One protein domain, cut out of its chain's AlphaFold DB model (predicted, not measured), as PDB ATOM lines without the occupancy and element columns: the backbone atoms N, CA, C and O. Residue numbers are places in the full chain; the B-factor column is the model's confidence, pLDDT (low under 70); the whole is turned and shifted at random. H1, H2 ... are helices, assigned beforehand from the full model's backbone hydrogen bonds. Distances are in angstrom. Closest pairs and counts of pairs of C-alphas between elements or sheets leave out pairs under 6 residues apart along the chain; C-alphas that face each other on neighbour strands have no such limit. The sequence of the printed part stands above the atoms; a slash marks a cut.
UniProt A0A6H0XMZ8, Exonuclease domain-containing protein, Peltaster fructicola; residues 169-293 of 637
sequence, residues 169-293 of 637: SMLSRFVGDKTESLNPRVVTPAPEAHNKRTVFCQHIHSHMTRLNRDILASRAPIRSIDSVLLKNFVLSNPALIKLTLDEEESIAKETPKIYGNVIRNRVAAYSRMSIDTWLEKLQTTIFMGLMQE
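AT A GLANCE: This is residues 169 to 293 of the 637 residues of the protein "Exonuclease domain-containing protein" of Peltaster fructicola (UniProt A0A6H0XMZ8). One long helix, H2, runs along the longest axis as a spine; the helical hairpin of H4 and H5 packs on its middle, and H6 starts near its later end and reaches steeply away from it. Short H3 packs near that same end of H2, and short H1 lies beyond, by the far end of H6. The printed part has 125 residues with six named helices, H1 to H6, and no named strand: all helix. It is compact, radius of gyration of the C-alphas 15.1 A, spanning 46 by 31 by 24 A.

HOW THE PARTS SIT: H1, residues 169 to 174, only just touches residues 286 to 289 of H6, residues 275 to 291, with 3 pairs of C-alphas within 8 A; closest are Phe 174 and Gly 289, 7.6 A. The hub is H2, residues 194 to 217. Its residues 215 to 216 touch H3, residues 229 to 233; the closest C-alphas, Leu 216 and Lys 231, are 6.3 A apart. H2 touches H4, residues 237 to 254, at a steep tilt of 47 degrees, opposite ways; the C-alphas of His 205 and Thr 244 are closest, 5.9 A. H5, residues 259 to 270, touches H2 at a shallow tilt of 15 degrees, the same way; C-alphas Ile 204 and Val 267 are closest, 5.6 A. H4 and H6 are apart. Each O i to N i+4 pair is within hydrogen-bond range in H1, H2, H4 and H6, against 7 of 8 in H5 and 0 of 1 in H3, where 2 of 2 O i to N i+3 pairs are.

IN THESE COORDINATES: H1 begins at C-alpha 169 (-26.371, -6.292, 26.155). H2 measures 34.6 A, H4 25.9 A, H5 16.3 A and H6 23.3 A, ending at C-alpha 291 (-33.955, -2.215, 40.500).

THE WHOLE: The C-alphas of Pro 189 and Ala 220 are farthest apart, 46.5 A. The printed part has no cut; the links H1 to H2 and H2 to H3 are long. Confidence is under 70 at residues 169 to 179, 219 to 233 and 283 to 293.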
ATOM      1  N   SER A 169     -25.530  -5.151  25.771       48.38
ATOM      2  CA  SER A 169     -26.371  -6.292  26.155       48.38
ATOM      3  C   SER A 169     -27.477  -5.874  27.134       48.38
ATOM      4  O   SER A 169     -28.649  -6.163  26.893       48.38
ATOM      5  N   MET A 170     -27.153  -5.101  28.176       51.47
ATOM      6  CA  MET A 170     -28.145  -4.558  29.116       51.47
ATOM      7  C   MET A 170     -29.145  -3.608  28.437       51.47
ATOM      8  O   MET A 170     -30.349  -3.733  28.657       51.47
ATOM      9  N   LEU A 171     -28.679  -2.724  27.547       50.84
ATOM     10  CA  LEU A 171     -29.544  -1.822  26.779       50.84
ATOM     11  C   LEU A 171     -30.508  -2.598  25.865       50.84
ATOM     12  O   LEU A 171     -31.676  -2.233  25.750       50.84
ATOM     13  N   SER A 172     -30.038  -3.693  25.255       50.59
ATOM     14  CA  SER A 172     -30.866  -4.556  24.404       50.59
ATOM     15  C   SER A 172     -31.953  -5.306  25.183       50.59
ATOM     16  O   SER A 172     -33.055  -5.458  24.671       50.59
ATOM     17  N   ARG A 173     -31.706  -5.687  26.446       51.38
ATOM     18  CA  ARG A 173     -32.700  -6.363  27.306       51.38
ATOM     19  C   ARG A 173     -33.854  -5.449  27.726       51.38
ATOM     20  O   ARG A 173     -34.975  -5.920  27.879       51.38
ATOM     21  N   PHE A 174     -33.612  -4.143  27.859       50.03
ATOM     22  CA  PHE A 174     -34.674  -3.163  28.126       50.03
ATOM     23  C   PHE A 174     -35.650  -3.029  26.936       50.03
ATOM     24  O   PHE A 174     -36.841  -2.733  27.108       50.03
ATOM     25  N   VAL A 175     -35.152  -3.293  25.723       49.91
ATOM     26  CA  VAL A 175     -35.924  -3.380  24.479       49.91
ATOM     27  C   VAL A 175     -36.443  -4.807  24.306       49.91
ATOM     28  O   VAL A 175     -35.933  -5.585  23.507       49.91
ATOM     29  N   GLY A 176     -37.488  -5.145  25.063       53.03
ATOM     30  CA  GLY A 176     -38.259  -6.362  24.808       53.03
ATOM     31  C   GLY A 176     -38.731  -6.423  23.348       53.03
ATOM     32  O   GLY A 176     -38.955  -5.389  22.723       53.03
ATOM     33  N   ASP A 177     -38.904  -7.640  22.829       47.41
ATOM     34  CA  ASP A 177     -39.006  -7.995  21.397       47.41
ATOM     35  C   ASP A 177     -40.279  -7.494  20.658       47.41
ATOM     36  O   ASP A 177     -40.705  -8.036  19.641       47.41
ATOM     37  N   LYS A 178     -40.949  -6.466  21.191       56.38
ATOM     38  CA  LYS A 178     -42.198  -5.892  20.679       56.38
ATOM     39  C   LYS A 178     -41.971  -4.445  20.256       56.38
ATOM     40  O   LYS A 178     -41.714  -3.569  21.077       56.38
ATOM     41  N   THR A 179     -42.109  -4.187  18.961       65.94
ATOM     42  CA  THR A 179     -42.037  -2.838  18.394       65.94
ATOM     43  C   THR A 179     -43.368  -2.108  18.588       65.94
ATOM     44  O   THR A 179     -44.344  -2.349  17.883       65.94
ATOM     45  N   GLU A 180     -43.420  -1.199  19.561       79.75
ATOM     46  CA  GLU A 180     -44.579  -0.323  19.762       79.75
ATOM     47  C   GLU A 180     -44.552   0.870  18.791       79.75
ATOM     48  O   GLU A 180     -43.512   1.489  18.556       79.75
ATOM     49  N   SER A 181     -45.712   1.225  18.233       86.19
ATOM     50  CA  SER A 181     -45.909   2.500  17.530       86.19
ATOM     51  C   SER A 181     -45.998   3.652  18.533       86.19
ATOM     52  O   SER A 181     -46.549   3.448  19.610       86.19
ATOM     53  N   LEU A 182     -45.585   4.872  18.164       88.75
ATOM     54  CA  LEU A 182     -45.724   6.082  18.998       88.75
ATOM     55  C   LEU A 182     -47.193   6.554  19.099       88.75
ATOM     56  O   LEU A 182     -47.569   7.612  18.594       88.75
ATOM     57  N   ASN A 183     -48.027   5.737  19.734       89.81
ATOM     58  CA  ASN A 183     -49.453   5.942  19.932       89.81
ATOM     59  C   ASN A 183     -49.788   5.723  21.422       89.81
ATOM     60  O   ASN A 183     -49.480   4.642  21.928       89.81
ATOM     61  N   PRO A 184     -50.391   6.694  22.138       90.31
ATOM     62  CA  PRO A 184     -50.646   6.578  23.574       90.31
ATOM     63  C   PRO A 184     -51.446   5.324  23.927       90.31
ATOM     64  O   PRO A 184     -52.508   5.074  23.347       90.31
ATOM     65  N   ARG A 185     -50.973   4.571  24.925       91.31
ATOM     66  CA  ARG A 185     -51.654   3.363  25.405       91.31
ATOM     67  C   ARG A 185     -53.040   3.705  25.974       91.31
ATOM     68  O   ARG A 185     -53.294   4.812  26.476       91.31
ATOM     69  N   VAL A 186     -53.970   2.757  25.863       87.19
ATOM     70  CA  VAL A 186     -55.353   2.928  26.330       87.19
ATOM     71  C   VAL A 186     -55.366   2.941  27.859       87.19
ATOM     72  O   VAL A 186     -54.931   1.989  28.495       87.19
ATOM     73  N   VAL A 187     -55.878   4.027  28.441       85.75
ATOM     74  CA  VAL A 187     -56.008   4.221  29.892       85.75
ATOM     75  C   VAL A 187     -57.467   4.553  30.187       85.75
ATOM     76  O   VAL A 187     -58.067   5.371  29.487       85.75
ATOM     77  N   THR A 188     -58.041   3.907  31.202       80.69
ATOM     78  CA  THR A 188     -59.452   4.041  31.591       80.69
ATOM     79  C   THR A 188     -59.567   4.414  33.074       80.69
ATOM     80  O   THR A 188     -59.113   3.627  33.904       80.69
ATOM     81  N   PRO A 189     -60.191   5.552  33.437       80.88
ATOM     82  CA  PRO A 189     -60.741   6.584  32.551       80.88
ATOM     83  C   PRO A 189     -59.640   7.347  31.793       80.88
ATOM     84  O   PRO A 189     -58.561   7.590  32.326       80.88
ATOM     85  N   ALA A 190     -59.921   7.745  30.550       83.56
ATOM     86  CA  ALA A 190     -58.976   8.527  29.755       83.56
ATOM     87  C   ALA A 190     -58.908   9.973  30.289       83.56
ATOM     88  O   ALA A 190     -59.954  10.620  30.378       83.56
ATOM     89  N   PRO A 191     -57.719  10.510  30.629       86.75
ATOM     90  CA  PRO A 191     -57.611  11.819  31.281       86.75
ATOM     91  C   PRO A 191     -57.784  13.011  30.325       86.75
ATOM     92  O   PRO A 191     -58.041  14.128  30.763       86.75
ATOM     93  N   GLU A 192     -57.611  12.795  29.022       89.06
ATOM     94  CA  GLU A 192     -57.691  13.812  27.972       89.06
ATOM     95  C   GLU A 192     -57.929  13.116  26.617       89.06
ATOM     96  O   GLU A 192     -57.662  11.916  26.470       89.06
ATOM     97  N   ALA A 193     -58.427  13.850  25.619       89.31
ATOM     98  CA  ALA A 193     -58.700  13.302  24.291       89.31
ATOM     99  C   ALA A 193     -57.445  12.680  23.637       89.31
ATOM    100  O   ALA A 193     -56.352  13.253  23.671       89.31
ATOM    101  N   HIS A 194     -57.607  11.506  23.015       89.44
ATOM    102  CA  HIS A 194     -56.501  10.683  22.502       89.44
ATOM    103  C   HIS A 194     -55.591  11.438  21.517       89.44
ATOM    104  O   HIS A 194     -54.375  11.357  21.636       89.44
ATOM    105  N   ASN A 195     -56.156  12.273  20.639       89.00
ATOM    106  CA  ASN A 195     -55.396  13.130  19.723       89.00
ATOM    107  C   ASN A 195     -54.426  14.093  20.442       89.00
ATOM    108  O   ASN A 195     -53.286  14.248  20.007       89.00
ATOM    109  N   LYS A 196     -54.836  14.712  21.557       89.25
ATOM    110  CA  LYS A 196     -53.956  15.568  22.370       89.25
ATOM    111  C   LYS A 196     -52.873  14.748  23.073       89.25
ATOM    112  O   LYS A 196     -51.720  15.172  23.085       89.25
ATOM    113  N   ARG A 197     -53.220  13.568  23.612       91.81
ATOM    114  CA  ARG A 197     -52.243  12.627  24.199       91.81
ATOM    115  C   ARG A 197     -51.163  12.258  23.169       91.81
ATOM    116  O   ARG A 197     -49.978  12.328  23.479       91.81
ATOM    117  N   THR A 198     -51.551  11.991  21.917       92.50
ATOM    118  CA  THR A 198     -50.619  11.688  20.815       92.50
ATOM    119  C   THR A 198     -49.664  12.848  20.533       92.50
ATOM    120  O   THR A 198     -48.463  12.623  20.396       92.50
ATOM    121  N   VAL A 199     -50.156  14.092  20.513       92.44
ATOM    122  CA  VAL A 199     -49.312  15.292  20.346       92.44
ATOM    123  C   VAL A 199     -48.304  15.440  21.497       92.44
ATOM    124  O   VAL A 199     -47.140  15.761  21.255       92.44
ATOM    125  N   PHE A 200     -48.688  15.144  22.743       92.88
ATOM    126  CA  PHE A 200     -47.738  15.159  23.862       92.88
ATOM    127  C   PHE A 200     -46.654  14.078  23.732       92.88
ATOM    128  O   PHE A 200     -45.475  14.398  23.903       92.88
ATOM    129  N   CYS A 201     -47.006  12.845  23.346       92.56
ATOM    130  CA  CYS A 201     -46.017  11.799  23.050       92.56
ATOM    131  C   CYS A 201     -45.058  12.219  21.923       92.56
ATOM    132  O   CYS A 201     -43.848  12.044  22.053       92.56
ATOM    133  N   GLN A 202     -45.559  12.835  20.846       94.00
ATOM    134  CA  GLN A 202     -44.723  13.348  19.752       94.00
ATOM    135  C   GLN A 202     -43.704  14.394  20.236       94.00
ATOM    136  O   GLN A 202     -42.532  14.322  19.864       94.00
ATOM    137  N   HIS A 203     -44.112  15.331  21.099       92.25
ATOM    138  CA  HIS A 203     -43.201  16.335  21.657       92.25
ATOM    139  C   HIS A 203     -42.152  15.741  22.609       92.25
ATOM    140  O   HIS A 203     -40.975  16.085  22.496       92.25
ATOM    141  N   ILE A 204     -42.545  14.832  23.511       91.25
ATOM    142  CA  ILE A 204     -41.607  14.157  24.427       91.25
ATOM    143  C   ILE A 204     -40.577  13.353  23.623       91.25
ATOM    144  O   ILE A 204     -39.375  13.566  23.786       91.25
ATOM    145  N   HIS A 205     -41.038  12.517  22.689       92.88
ATOM    146  CA  HIS A 205     -40.173  11.713  21.829       92.88
ATOM    147  C   HIS A 205     -39.216  12.584  20.993       92.88
ATOM    148  O   HIS A 205     -38.020  12.310  20.935       92.88
ATOM    149  N   SER A 206     -39.703  13.687  20.408       92.56
ATOM    150  CA  SER A 206     -38.865  14.637  19.659       92.56
ATOM    151  C   SER A 206     -37.735  15.226  20.518       92.56
ATOM    152  O   SER A 206     -36.589  15.317  20.066       92.56
ATOM    153  N   HIS A 207     -38.020  15.578  21.775       92.38
ATOM    154  CA  HIS A 207     -37.006  16.092  22.694       92.38
ATOM    155  C   HIS A 207     -36.024  15.016  23.185       92.38
ATOM    156  O   HIS A 207     -34.837  15.317  23.295       92.38
ATOM    157  N   MET A 208     -36.458  13.770  23.410       89.88
ATOM    158  CA  MET A 208     -35.537  12.661  23.706       89.88
ATOM    159  C   MET A 208     -34.609  12.362  22.517       89.88
ATOM    160  O   MET A 208     -33.399  12.228  22.688       89.88
ATOM    161  N   THR A 209     -35.143  12.338  21.292       90.56
ATOM    162  CA  THR A 209     -34.355  12.139  20.063       90.56
ATOM    163  C   THR A 209     -33.344  13.269  19.843       90.56
ATOM    164  O   THR A 209     -32.204  13.005  19.451       90.56
ATOM    165  N   ARG A 210     -33.705  14.524  20.165       92.19
ATOM    166  CA  ARG A 210     -32.745  15.640  20.237       92.19
ATOM    167  C   ARG A 210     -31.614  15.317  21.217       92.19
ATOM    168  O   ARG A 210     -30.458  15.393  20.826       92.19
ATOM    169  N   LEU A 211     -31.933  14.934  22.450       87.19
ATOM    170  CA  LEU A 211     -30.931  14.673  23.487       87.19
ATOM    171  C   LEU A 211     -29.987  13.506  23.128       87.19
ATOM    172  O   LEU A 211     -28.784  13.610  23.353       87.19
ATOM    173  N   ASN A 212     -30.485  12.445  22.483       87.62
ATOM    174  CA  ASN A 212     -29.640  11.362  21.958       87.62
ATOM    175  C   ASN A 212     -28.689  11.833  20.846       87.62
ATOM    176  O   ASN A 212     -27.529  11.420  20.803       87.62
ATOM    177  N   ARG A 213     -29.150  12.722  19.959       87.62
ATOM    178  CA  ARG A 213     -28.289  13.359  18.951       87.62
ATOM    179  C   ARG A 213     -27.248  14.276  19.597       87.62
ATOM    180  O   ARG A 213     -26.107  14.302  19.147       87.62
ATOM    181  N   ASP A 214     -27.623  14.997  20.648       83.88
ATOM    182  CA  ASP A 214     -26.728  15.906  21.363       83.88
ATOM    183  C   ASP A 214     -25.631  15.117  22.126       83.88
ATOM    184  O   ASP A 214     -24.476  15.542  22.133       83.88
ATOM    185  N   ILE A 215     -25.931  13.910  22.646       81.19
ATOM    186  CA  ILE A 215     -24.919  12.943  23.138       81.19
ATOM    187  C   ILE A 215     -23.949  12.542  22.015       81.19
ATOM    188  O   ILE A 215     -22.736  12.638  22.197       81.19
ATOM    189  N   LEU A 216     -24.458  12.124  20.847       79.94
ATOM    190  CA  LEU A 216     -23.630  11.719  19.698       79.94
ATOM    191  C   LEU A 216     -22.731  12.849  19.165       79.94
ATOM    192  O   LEU A 216     -21.677  12.575  18.588       79.94
ATOM    193  N   ALA A 217     -23.149  14.105  19.335       81.88
ATOM    194  CA  ALA A 217     -22.391  15.285  18.937       81.88
ATOM    195  C   ALA A 217     -21.303  15.687  19.954       81.88
ATOM    196  O   ALA A 217     -20.364  16.398  19.581       81.88
ATOM    197  N   SER A 218     -21.399  15.245  21.214       77.25
ATOM    198  CA  SER A 218     -20.416  15.586  22.244       77.25
ATOM    199  C   SER A 218     -19.068  14.906  21.995       77.25
ATOM    200  O   SER A 218     -18.979  13.702  21.755       77.25
ATOM    201  N   ARG A 219     -17.990  15.693  22.082       67.25
ATOM    202  CA  ARG A 219     -16.598  15.216  21.968       67.25
ATOM    203  C   ARG A 219     -15.815  15.308  23.278       67.25
ATOM    204  O   ARG A 219     -14.743  14.717  23.373       67.25
ATOM    205  N   ALA A 220     -16.341  16.032  24.264       66.06
ATOM    206  CA  ALA A 220     -15.743  16.174  25.586       66.06
ATOM    207  C   ALA A 220     -16.226  15.049  26.522       66.06
ATOM    208  O   ALA A 220     -17.361  14.589  26.368       66.06
ATOM    209  N   PRO A 221     -15.405  14.611  27.495       63.19
ATOM    210  CA  PRO A 221     -15.870  13.727  28.555       63.19
ATOM    211  C   PRO A 221     -16.906  14.452  29.425       63.19
ATOM    212  O   PRO A 221     -16.739  15.625  29.762       63.19
ATOM    213  N   ILE A 222     -17.972  13.748  29.804       64.44
ATOM    214  CA  ILE A 222     -19.054  14.271  30.654       64.44
ATOM    215  C   ILE A 222     -19.124  13.391  31.901       64.44
ATOM    216  O   ILE A 222     -19.150  12.169  31.784       64.44
ATOM    217  N   ARG A 223     -19.117  13.993  33.100       55.56
ATOM    218  CA  ARG A 223     -19.099  13.278  34.398       55.56
ATOM    219  C   ARG A 223     -18.055  12.146  34.466       55.56
ATOM    220  O   ARG A 223     -18.369  11.026  34.858       55.56
ATOM    221  N   SER A 224     -16.813  12.427  34.058       53.38
ATOM    222  CA  SER A 224     -15.706  11.445  33.989       53.38
ATOM    223  C   SER A 224     -15.964  10.197  33.118       53.38
ATOM    224  O   SER A 224     -15.205   9.237  33.187       53.38
ATOM    225  N   ILE A 225     -16.988  10.213  32.256       57.59
ATOM    226  CA  ILE A 225     -17.219   9.191  31.230       57.59
ATOM    227  C   ILE A 225     -16.561   9.663  29.930       57.59
ATOM    228  O   ILE A 225     -16.879  10.745  29.425       57.59
ATOM    229  N   ASP A 226     -15.664   8.846  29.379       60.06
ATOM    230  CA  ASP A 226     -15.002   9.128  28.104       60.06
ATOM    231  C   ASP A 226     -15.998   9.256  26.945       60.06
ATOM    232  O   ASP A 226     -16.998   8.539  26.860       60.06
ATOM    233  N   SER A 227     -15.684  10.120  25.977       60.00
ATOM    234  CA  SER A 227     -16.541  10.374  24.806       60.00
ATOM    235  C   SER A 227     -16.743   9.150  23.898       60.00
ATOM    236  O   SER A 227     -17.700   9.099  23.124       60.00
ATOM    237  N   VAL A 228     -15.892   8.127  24.026       57.62
ATOM    238  CA  VAL A 228     -16.089   6.804  23.409       57.62
ATOM    239  C   VAL A 228     -17.222   6.035  24.101       57.62
ATOM    240  O   VAL A 228     -18.069   5.458  23.422       57.62
ATOM    241  N   LEU A 229     -17.282   6.079  25.436       57.19
ATOM    242  CA  LEU A 229     -18.275   5.379  26.257       57.19
ATOM    243  C   LEU A 229     -19.638   6.090  26.274       57.19
ATOM    244  O   LEU A 229     -20.661   5.414  26.369       57.19
ATOM    245  N   LEU A 230     -19.684   7.418  26.093       63.66
ATOM    246  CA  LEU A 230     -20.944   8.171  25.958       63.66
ATOM    247  C   LEU A 230     -21.858   7.622  24.844       63.66
ATOM    248  O   LEU A 230     -23.080   7.650  24.977       63.66
ATOM    249  N   LYS A 231     -21.283   7.049  23.778       67.00
ATOM    250  CA  LYS A 231     -22.038   6.438  22.670       67.00
ATOM    251  C   LYS A 231     -22.862   5.216  23.092       67.00
ATOM    252  O   LYS A 231     -23.864   4.927  22.448       67.00
ATOM    253  N   ASN A 232     -22.494   4.538  24.182       66.69
ATOM    254  CA  ASN A 232     -23.234   3.382  24.702       66.69
ATOM    255  C   ASN A 232     -24.534   3.766  25.435       66.69
ATOM    256  O   ASN A 232     -25.357   2.892  25.690       66.69
ATOM    257  N   PHE A 233     -24.753   5.053  25.732       66.69
ATOM    258  CA  PHE A 233     -25.993   5.562  26.336       66.69
ATOM    259  C   PHE A 233     -27.022   6.043  25.296       66.69
ATOM    260  O   PHE A 233     -28.063   6.594  25.645       66.69
ATOM    261  N   VAL A 234     -26.758   5.841  24.002       78.31
ATOM    262  CA  VAL A 234     -27.658   6.257  22.921       78.31
ATOM    263  C   VAL A 234     -28.735   5.191  22.706       78.31
ATOM    264  O   VAL A 234     -28.509   4.175  22.052       78.31
ATOM    265  N   LEU A 235     -29.928   5.435  23.252       77.25
ATOM    266  CA  LEU A 235     -31.099   4.578  23.037       77.25
ATOM    267  C   LEU A 235     -31.505   4.502  21.553       77.25
ATOM    268  O   LEU A 235     -31.477   5.500  20.827       77.25
ATOM    269  N   SER A 236     -31.950   3.317  21.127       81.75
ATOM    270  CA  SER A 236     -32.529   3.095  19.798       81.75
ATOM    271  C   SER A 236     -33.901   3.769  19.658       81.75
ATOM    272  O   SER A 236     -34.583   4.041  20.647       81.75
ATOM    273  N   ASN A 237     -34.350   4.017  18.422       80.94
ATOM    274  CA  ASN A 237     -35.646   4.665  18.195       80.94
ATOM    275  C   ASN A 237     -36.841   3.892  18.810       80.94
ATOM    276  O   ASN A 237     -37.666   4.535  19.460       80.94
ATOM    277  N   PRO A 238     -36.929   2.544  18.718       81.31
ATOM    278  CA  PRO A 238     -37.955   1.778  19.433       81.31
ATOM    279  C   PRO A 238     -37.877   1.924  20.960       81.31
ATOM    280  O   PRO A 238     -38.910   2.053  21.611       81.31
ATOM    281  N   ALA A 239     -36.668   1.981  21.534       77.62
ATOM    282  CA  ALA A 239     -36.479   2.189  22.971       77.62
ATOM    283  C   ALA A 239     -36.979   3.572  23.426       77.62
ATOM    284  O   ALA A 239     -37.628   3.683  24.463       77.62
ATOM    285  N   LEU A 240     -36.731   4.617  22.626       84.88
ATOM    286  CA  LEU A 240     -37.259   5.964  22.870       84.88
ATOM    287  C   LEU A 240     -38.786   6.030  22.768       84.88
ATOM    288  O   LEU A 240     -39.409   6.786  23.513       84.88
ATOM    289  N   ILE A 241     -39.396   5.269  21.854       86.75
ATOM    290  CA  ILE A 241     -40.858   5.174  21.755       86.75
ATOM    291  C   ILE A 241     -41.417   4.514  23.019       86.75
ATOM    292  O   ILE A 241     -42.256   5.124  23.677       86.75
ATOM    293  N   LYS A 242     -40.899   3.340  23.408       85.44
ATOM    294  CA  LYS A 242     -41.307   2.640  24.637       85.44
ATOM    295  C   LYS A 242     -41.196   3.552  25.867       85.44
ATOM    296  O   LYS A 242     -42.190   3.762  26.550       85.44
ATOM    297  N   LEU A 243     -40.038   4.186  26.077       85.19
ATOM    298  CA  LEU A 243     -39.809   5.107  27.199       85.19
ATOM    299  C   LEU A 243     -40.788   6.295  27.209       85.19
ATOM    300  O   LEU A 243     -41.238   6.721  28.270       85.19
ATOM    301  N   THR A 244     -41.140   6.824  26.032       89.50
ATOM    302  CA  THR A 244     -42.138   7.900  25.911       89.50
ATOM    303  C   THR A 244     -43.540   7.428  26.308       89.50
ATOM    304  O   THR A 244     -44.280   8.183  26.935       89.50
ATOM    305  N   LEU A 245     -43.913   6.199  25.934       90.25
ATOM    306  CA  LEU A 245     -45.221   5.618  26.238       90.25
ATOM    307  C   LEU A 245     -45.337   5.211  27.710       90.25
ATOM    308  O   LEU A 245     -46.349   5.527  28.327       90.25
ATOM    309  N   ASP A 246     -44.300   4.590  28.279       86.69
ATOM    310  CA  ASP A 246     -44.229   4.241  29.704       86.69
ATOM    311  C   ASP A 246     -44.385   5.502  30.582       86.69
ATOM    312  O   ASP A 246     -45.161   5.517  31.540       86.69
ATOM    313  N   GLU A 247     -43.703   6.596  30.222       86.62
ATOM    314  CA  GLU A 247     -43.762   7.871  30.949       86.62
ATOM    315  C   GLU A 247     -45.110   8.601  30.794       86.62
ATOM    316  O   GLU A 247     -45.610   9.182  31.759       86.62
ATOM    317  N   GLU A 248     -45.735   8.571  29.613       92.75
ATOM    318  CA  GLU A 248     -47.075   9.150  29.430       92.75
ATOM    319  C   GLU A 248     -48.161   8.323  30.133       92.75
ATOM    320  O   GLU A 248     -49.076   8.900  30.725       92.75
ATOM    321  N   GLU A 249     -48.035   6.994  30.133       89.94
ATOM    322  CA  GLU A 249     -48.958   6.081  30.805       89.94
ATOM    323  C   GLU A 249     -48.892   6.214  32.334       89.94
ATOM    324  O   GLU A 249     -49.943   6.258  32.976       89.94
ATOM    325  N   SER A 250     -47.691   6.340  32.915       86.44
ATOM    326  CA  SER A 250     -47.492   6.661  34.341       86.44
ATOM    327  C   SER A 250     -48.219   7.959  34.713       86.44
ATOM    328  O   SER A 250     -49.116   7.944  35.561       86.44
ATOM    329  N   ILE A 251     -47.962   9.059  33.994       87.44
ATOM    330  CA  ILE A 251     -48.610  10.358  34.251       87.44
ATOM    331  C   ILE A 251     -50.141  10.262  34.111       87.44
ATOM    332  O   ILE A 251     -50.874  10.846  34.919       87.44
ATOM    333  N   ALA A 252     -50.634   9.519  33.113       88.38
ATOM    334  CA  ALA A 252     -52.059   9.296  32.871       88.38
ATOM    335  C   ALA A 252     -52.748   8.470  33.972       88.38
ATOM    336  O   ALA A 252     -53.898   8.764  34.304       88.38
ATOM    337  N   LYS A 253     -52.065   7.469  34.545       86.94
ATOM    338  CA  LYS A 253     -52.579   6.626  35.639       86.94
ATOM    339  C   LYS A 253     -52.512   7.319  36.999       86.94
ATOM    340  O   LYS A 253     -53.482   7.277  37.748       86.94
ATOM    341  N   GLU A 254     -51.391   7.962  37.311       85.38
ATOM    342  CA  GLU A 254     -51.126   8.551  38.630       85.38
ATOM    343  C   GLU A 254     -51.869   9.875  38.845       85.38
ATOM    344  O   GLU A 254     -52.352  10.154  39.942       85.38
ATOM    345  N   THR A 255     -51.979  10.711  37.803       84.62
ATOM    346  CA  THR A 255     -52.454  12.102  37.947       84.62
ATOM    347  C   THR A 255     -53.614  12.504  37.016       84.62
ATOM    348  O   THR A 255     -53.647  13.643  36.539       84.62
ATOM    349  N   PRO A 256     -54.639  11.655  36.777       86.88
ATOM    350  CA  PRO A 256     -55.625  11.866  35.710       86.88
ATOM    351  C   PRO A 256     -56.367  13.211  35.788       86.88
ATOM    352  O   PRO A 256     -56.612  13.836  34.761       86.88
ATOM    353  N   LYS A 257     -56.663  13.716  36.996       83.38
ATOM    354  CA  LYS A 257     -57.363  15.005  37.204       83.38
ATOM    355  C   LYS A 257     -56.548  16.243  36.799       83.38
ATOM    356  O   LYS A 257     -57.133  17.300  36.585       83.38
ATOM    357  N   ILE A 258     -55.220  16.139  36.741       86.94
ATOM    358  CA  ILE A 258     -54.302  17.255  36.443       86.94
ATOM    359  C   ILE A 258     -53.332  16.943  35.293       86.94
ATOM    360  O   ILE A 258     -52.450  17.756  35.004       86.94
ATOM    361  N   TYR A 259     -53.534  15.812  34.606       91.94
ATOM    362  CA  TYR A 259     -52.736  15.304  33.487       91.94
ATOM    363  C   TYR A 259     -52.292  16.412  32.527       91.94
ATOM    364  O   TYR A 259     -51.100  16.592  32.289       91.94
ATOM    365  N   GLY A 260     -53.237  17.230  32.049       85.31
ATOM    366  CA  GLY A 260     -52.967  18.285  31.072       85.31
ATOM    367  C   GLY A 260     -52.007  19.380  31.557       85.31
ATOM    368  O   GLY A 260     -51.399  20.046  30.721       85.31
ATOM    369  N   ASN A 261     -51.849  19.593  32.868       88.75
ATOM    370  CA  ASN A 261     -50.820  20.474  33.440       88.75
ATOM    371  C   ASN A 261     -49.486  19.726  33.596       88.75
ATOM    372  O   ASN A 261     -48.443  20.244  33.196       88.75
ATOM    373  N   VAL A 262     -49.522  18.503  34.135       87.62
ATOM    374  CA  VAL A 262     -48.327  17.681  34.403       87.62
ATOM    375  C   VAL A 262     -47.581  17.348  33.108       87.62
ATOM    376  O   VAL A 262     -46.378  17.592  33.016       87.62
ATOM    377  N   ILE A 263     -48.287  16.896  32.068       90.50
ATOM    378  CA  ILE A 263     -47.682  16.507  30.788       90.50
ATOM    379  C   ILE A 263     -47.070  17.708  30.043       90.50
ATOM    380  O   ILE A 263     -45.972  17.600  29.497       90.50
ATOM    381  N   ARG A 264     -47.700  18.894  30.100       89.94
ATOM    382  CA  ARG A 264     -47.128  20.141  29.550       89.94
ATOM    383  C   ARG A 264     -45.875  20.572  30.302       89.94
ATOM    384  O   ARG A 264     -44.881  20.922  29.667       89.94
ATOM    385  N   ASN A 265     -45.892  20.498  31.633       86.81
ATOM    386  CA  ASN A 265     -44.703  20.755  32.444       86.81
ATOM    387  C   ASN A 265     -43.582  19.756  32.117       86.81
ATOM    388  O   ASN A 265     -42.418  20.148  32.086       86.81
ATOM    389  N   ARG A 266     -43.916  18.495  31.802       88.69
ATOM    390  CA  ARG A 266     -42.935  17.473  31.418       88.69
ATOM    391  C   ARG A 266     -42.328  17.714  30.035       88.69
ATOM    392  O   ARG A 266     -41.106  17.675  29.916       88.69
ATOM    393  N   VAL A 267     -43.133  18.072  29.032       91.31
ATOM    394  CA  VAL A 267     -42.642  18.546  27.721       91.31
ATOM    395  C   VAL A 267     -41.703  19.747  27.902       91.31
ATOM    396  O   VAL A 267     -40.587  19.745  27.386       91.31
ATOM    397  N   ALA A 268     -42.102  20.732  28.713       88.25
ATOM    398  CA  ALA A 268     -41.301  21.922  29.006       88.25
ATOM    399  C   ALA A 268     -40.072  21.660  29.904       88.25
ATOM    400  O   ALA A 268     -39.214  22.537  30.036       88.25
ATOM    401  N   ALA A 269     -39.979  20.500  30.557       86.62
ATOM    402  CA  ALA A 269     -38.766  20.049  31.236       86.62
ATOM    403  C   ALA A 269     -37.793  19.442  30.216       86.62
ATOM    404  O   ALA A 269     -36.634  19.841  30.163       86.62
ATOM    405  N   TYR A 270     -38.280  18.563  29.336       88.69
ATOM    406  CA  TYR A 270     -37.489  17.946  28.267       88.69
ATOM    407  C   TYR A 270     -36.939  18.937  27.232       88.69
ATOM    408  O   TYR A 270     -35.821  18.769  26.737       88.69
ATOM    409  N   SER A 271     -37.681  20.003  26.930       89.62
ATOM    410  CA  SER A 271     -37.199  21.064  26.041       89.62
ATOM    411  C   SER A 271     -36.005  21.837  26.623       89.62
ATOM    412  O   SER A 271     -35.179  22.332  25.862       89.62
ATOM    413  N   ARG A 272     -35.895  21.916  27.959       88.19
ATOM    414  CA  ARG A 272     -34.848  22.644  28.707       88.19
ATOM    415  C   ARG A 272     -33.800  21.734  29.361       88.19
ATOM    416  O   ARG A 272     -32.889  22.233  30.014       88.19
ATOM    417  N   MET A 273     -33.921  20.417  29.203       83.62
ATOM    418  CA  MET A 273     -33.015  19.433  29.795       83.62
ATOM    419  C   MET A 273     -31.626  19.503  29.142       83.62
ATOM    420  O   MET A 273     -31.518  19.552  27.911       83.62
ATOM    421  N   SER A 274     -30.581  19.499  29.976       87.50
ATOM    422  CA  SER A 274     -29.178  19.402  29.562       87.50
ATOM    423  C   SER A 274     -28.771  17.948  29.293       87.50
ATOM    424  O   SER A 274     -29.457  17.012  29.708       87.50
ATOM    425  N   ILE A 275     -27.632  17.755  28.621       81.00
ATOM    426  CA  ILE A 275     -27.066  16.419  28.369       81.00
ATOM    427  C   ILE A 275     -26.770  15.705  29.698       81.00
ATOM    428  O   ILE A 275     -27.113  14.538  29.845       81.00
ATOM    429  N   ASP A 276     -26.227  16.412  30.691       75.94
ATOM    430  CA  ASP A 276     -25.888  15.855  32.006       75.94
ATOM    431  C   ASP A 276     -27.117  15.311  32.746       75.94
ATOM    432  O   ASP A 276     -27.089  14.194  33.260       75.94
ATOM    433  N   THR A 277     -28.217  16.076  32.771       77.75
ATOM    434  CA  THR A 277     -29.483  15.652  33.391       77.75
ATOM    435  C   THR A 277     -30.159  14.535  32.594       77.75
ATOM    436  O   THR A 277     -30.842  13.694  33.176       77.75
ATOM    437  N   TRP A 278     -29.962  14.485  31.273       83.56
ATOM    438  CA  TRP A 278     -30.449  13.380  30.449       83.56
ATOM    439  C   TRP A 278     -29.664  12.089  30.689       83.56
ATOM    440  O   TRP A 278     -30.280  11.044  30.865       83.56
ATOM    441  N   LEU A 279     -28.332  12.155  30.771       74.25
ATOM    442  CA  LEU A 279     -27.486  11.011  31.123       74.25
ATOM    443  C   LEU A 279     -27.804  10.495  32.527       74.25
ATOM    444  O   LEU A 279     -27.921   9.288  32.702       74.25
ATOM    445  N   GLU A 280     -28.022  11.391  33.494       71.62
ATOM    446  CA  GLU A 280     -28.502  11.019  34.827       71.62
ATOM    447  C   GLU A 280     -29.856  10.319  34.748       71.62
ATOM    448  O   GLU A 280     -29.986   9.209  35.248       71.62
ATOM    449  N   LYS A 281     -30.842  10.884  34.037       73.94
ATOM    450  CA  LYS A 281     -32.138  10.218  33.866       73.94
ATOM    451  C   LYS A 281     -32.005   8.863  33.169       73.94
ATOM    452  O   LYS A 281     -32.697   7.934  33.570       73.94
ATOM    453  N   LEU A 282     -31.162   8.718  32.150       73.69
ATOM    454  CA  LEU A 282     -30.944   7.437  31.470       73.69
ATOM    455  C   LEU A 282     -30.288   6.415  32.396       73.69
ATOM    456  O   LEU A 282     -30.762   5.285  32.462       73.69
ATOM    457  N   GLN A 283     -29.268   6.822  33.155       64.94
ATOM    458  CA  GLN A 283     -28.666   6.002  34.202       64.94
ATOM    459  C   GLN A 283     -29.726   5.593  35.222       64.94
ATOM    460  O   GLN A 283     -29.934   4.402  35.391       64.94
ATOM    461  N   THR A 284     -30.473   6.532  35.806       60.28
ATOM    462  CA  THR A 284     -31.562   6.260  36.754       60.28
ATOM    463  C   THR A 284     -32.687   5.423  36.147       60.28
ATOM    464  O   THR A 284     -33.268   4.633  36.865       60.28
ATOM    465  N   THR A 285     -32.999   5.520  34.853       63.47
ATOM    466  CA  THR A 285     -34.081   4.730  34.227       63.47
ATOM    467  C   THR A 285     -33.636   3.296  33.936       63.47
ATOM    468  O   THR A 285     -34.379   2.360  34.209       63.47
ATOM    469  N   ILE A 286     -32.413   3.108  33.427       57.03
ATOM    470  CA  ILE A 286     -31.803   1.779  33.256       57.03
ATOM    471  C   ILE A 286     -31.607   1.133  34.632       57.03
ATOM    472  O   ILE A 286     -31.949  -0.027  34.826       57.03
ATOM    473  N   PHE A 287     -31.123   1.912  35.599       43.88
ATOM    474  CA  PHE A 287     -30.950   1.512  36.989       43.88
ATOM    475  C   PHE A 287     -32.289   1.161  37.639       43.88
ATOM    476  O   PHE A 287     -32.408   0.058  38.130       43.88
ATOM    477  N   MET A 288     -33.331   1.995  37.567       43.88
ATOM    478  CA  MET A 288     -34.667   1.675  38.098       43.88
ATOM    479  C   MET A 288     -35.300   0.465  37.402       43.88
ATOM    480  O   MET A 288     -35.953  -0.328  38.066       43.88
ATOM    481  N   GLY A 289     -35.071   0.279  36.099       45.81
ATOM    482  CA  GLY A 289     -35.495  -0.927  35.381       45.81
ATOM    483  C   GLY A 289     -34.783  -2.198  35.854       45.81
ATOM    484  O   GLY A 289     -35.400  -3.255  35.886       45.81
ATOM    485  N   LEU A 290     -33.515  -2.090  36.263       37.34
ATOM    486  CA  LEU A 290     -32.774  -3.163  36.934       37.34
ATOM    487  C   LEU A 290     -33.188  -3.310  38.408       37.34
ATOM    488  O   LEU A 290     -33.234  -4.424  38.905       37.34
ATOM    489  N   MET A 291     -33.534  -2.217  39.093       36.41
ATOM    490  CA  MET A 291     -33.955  -2.215  40.500       36.41
ATOM    491  C   MET A 291     -35.353  -2.795  40.690       36.41
ATOM    492  O   MET A 291     -35.627  -3.417  41.708       36.41
ATOM    493  N   GLN A 292     -36.206  -2.688  39.671       39.41
ATOM    494  CA  GLN A 292     -37.479  -3.398  39.611       39.41
ATOM    495  C   GLN A 292     -37.308  -4.925  39.429       39.41
ATOM    496  O   GLN A 292     -38.287  -5.657  39.555       39.41
ATOM    497  N   GLU A 293     -36.073  -5.408  39.217       32.22
ATOM    498  CA  GLU A 293     -35.664  -6.809  39.416       32.22
ATOM    499  C   GLU A 293     -34.628  -7.007  40.560       32.22
ATOM    500  O   GLU A 293     -34.311  -8.155  40.870       32.22
TER     501      GLU A 293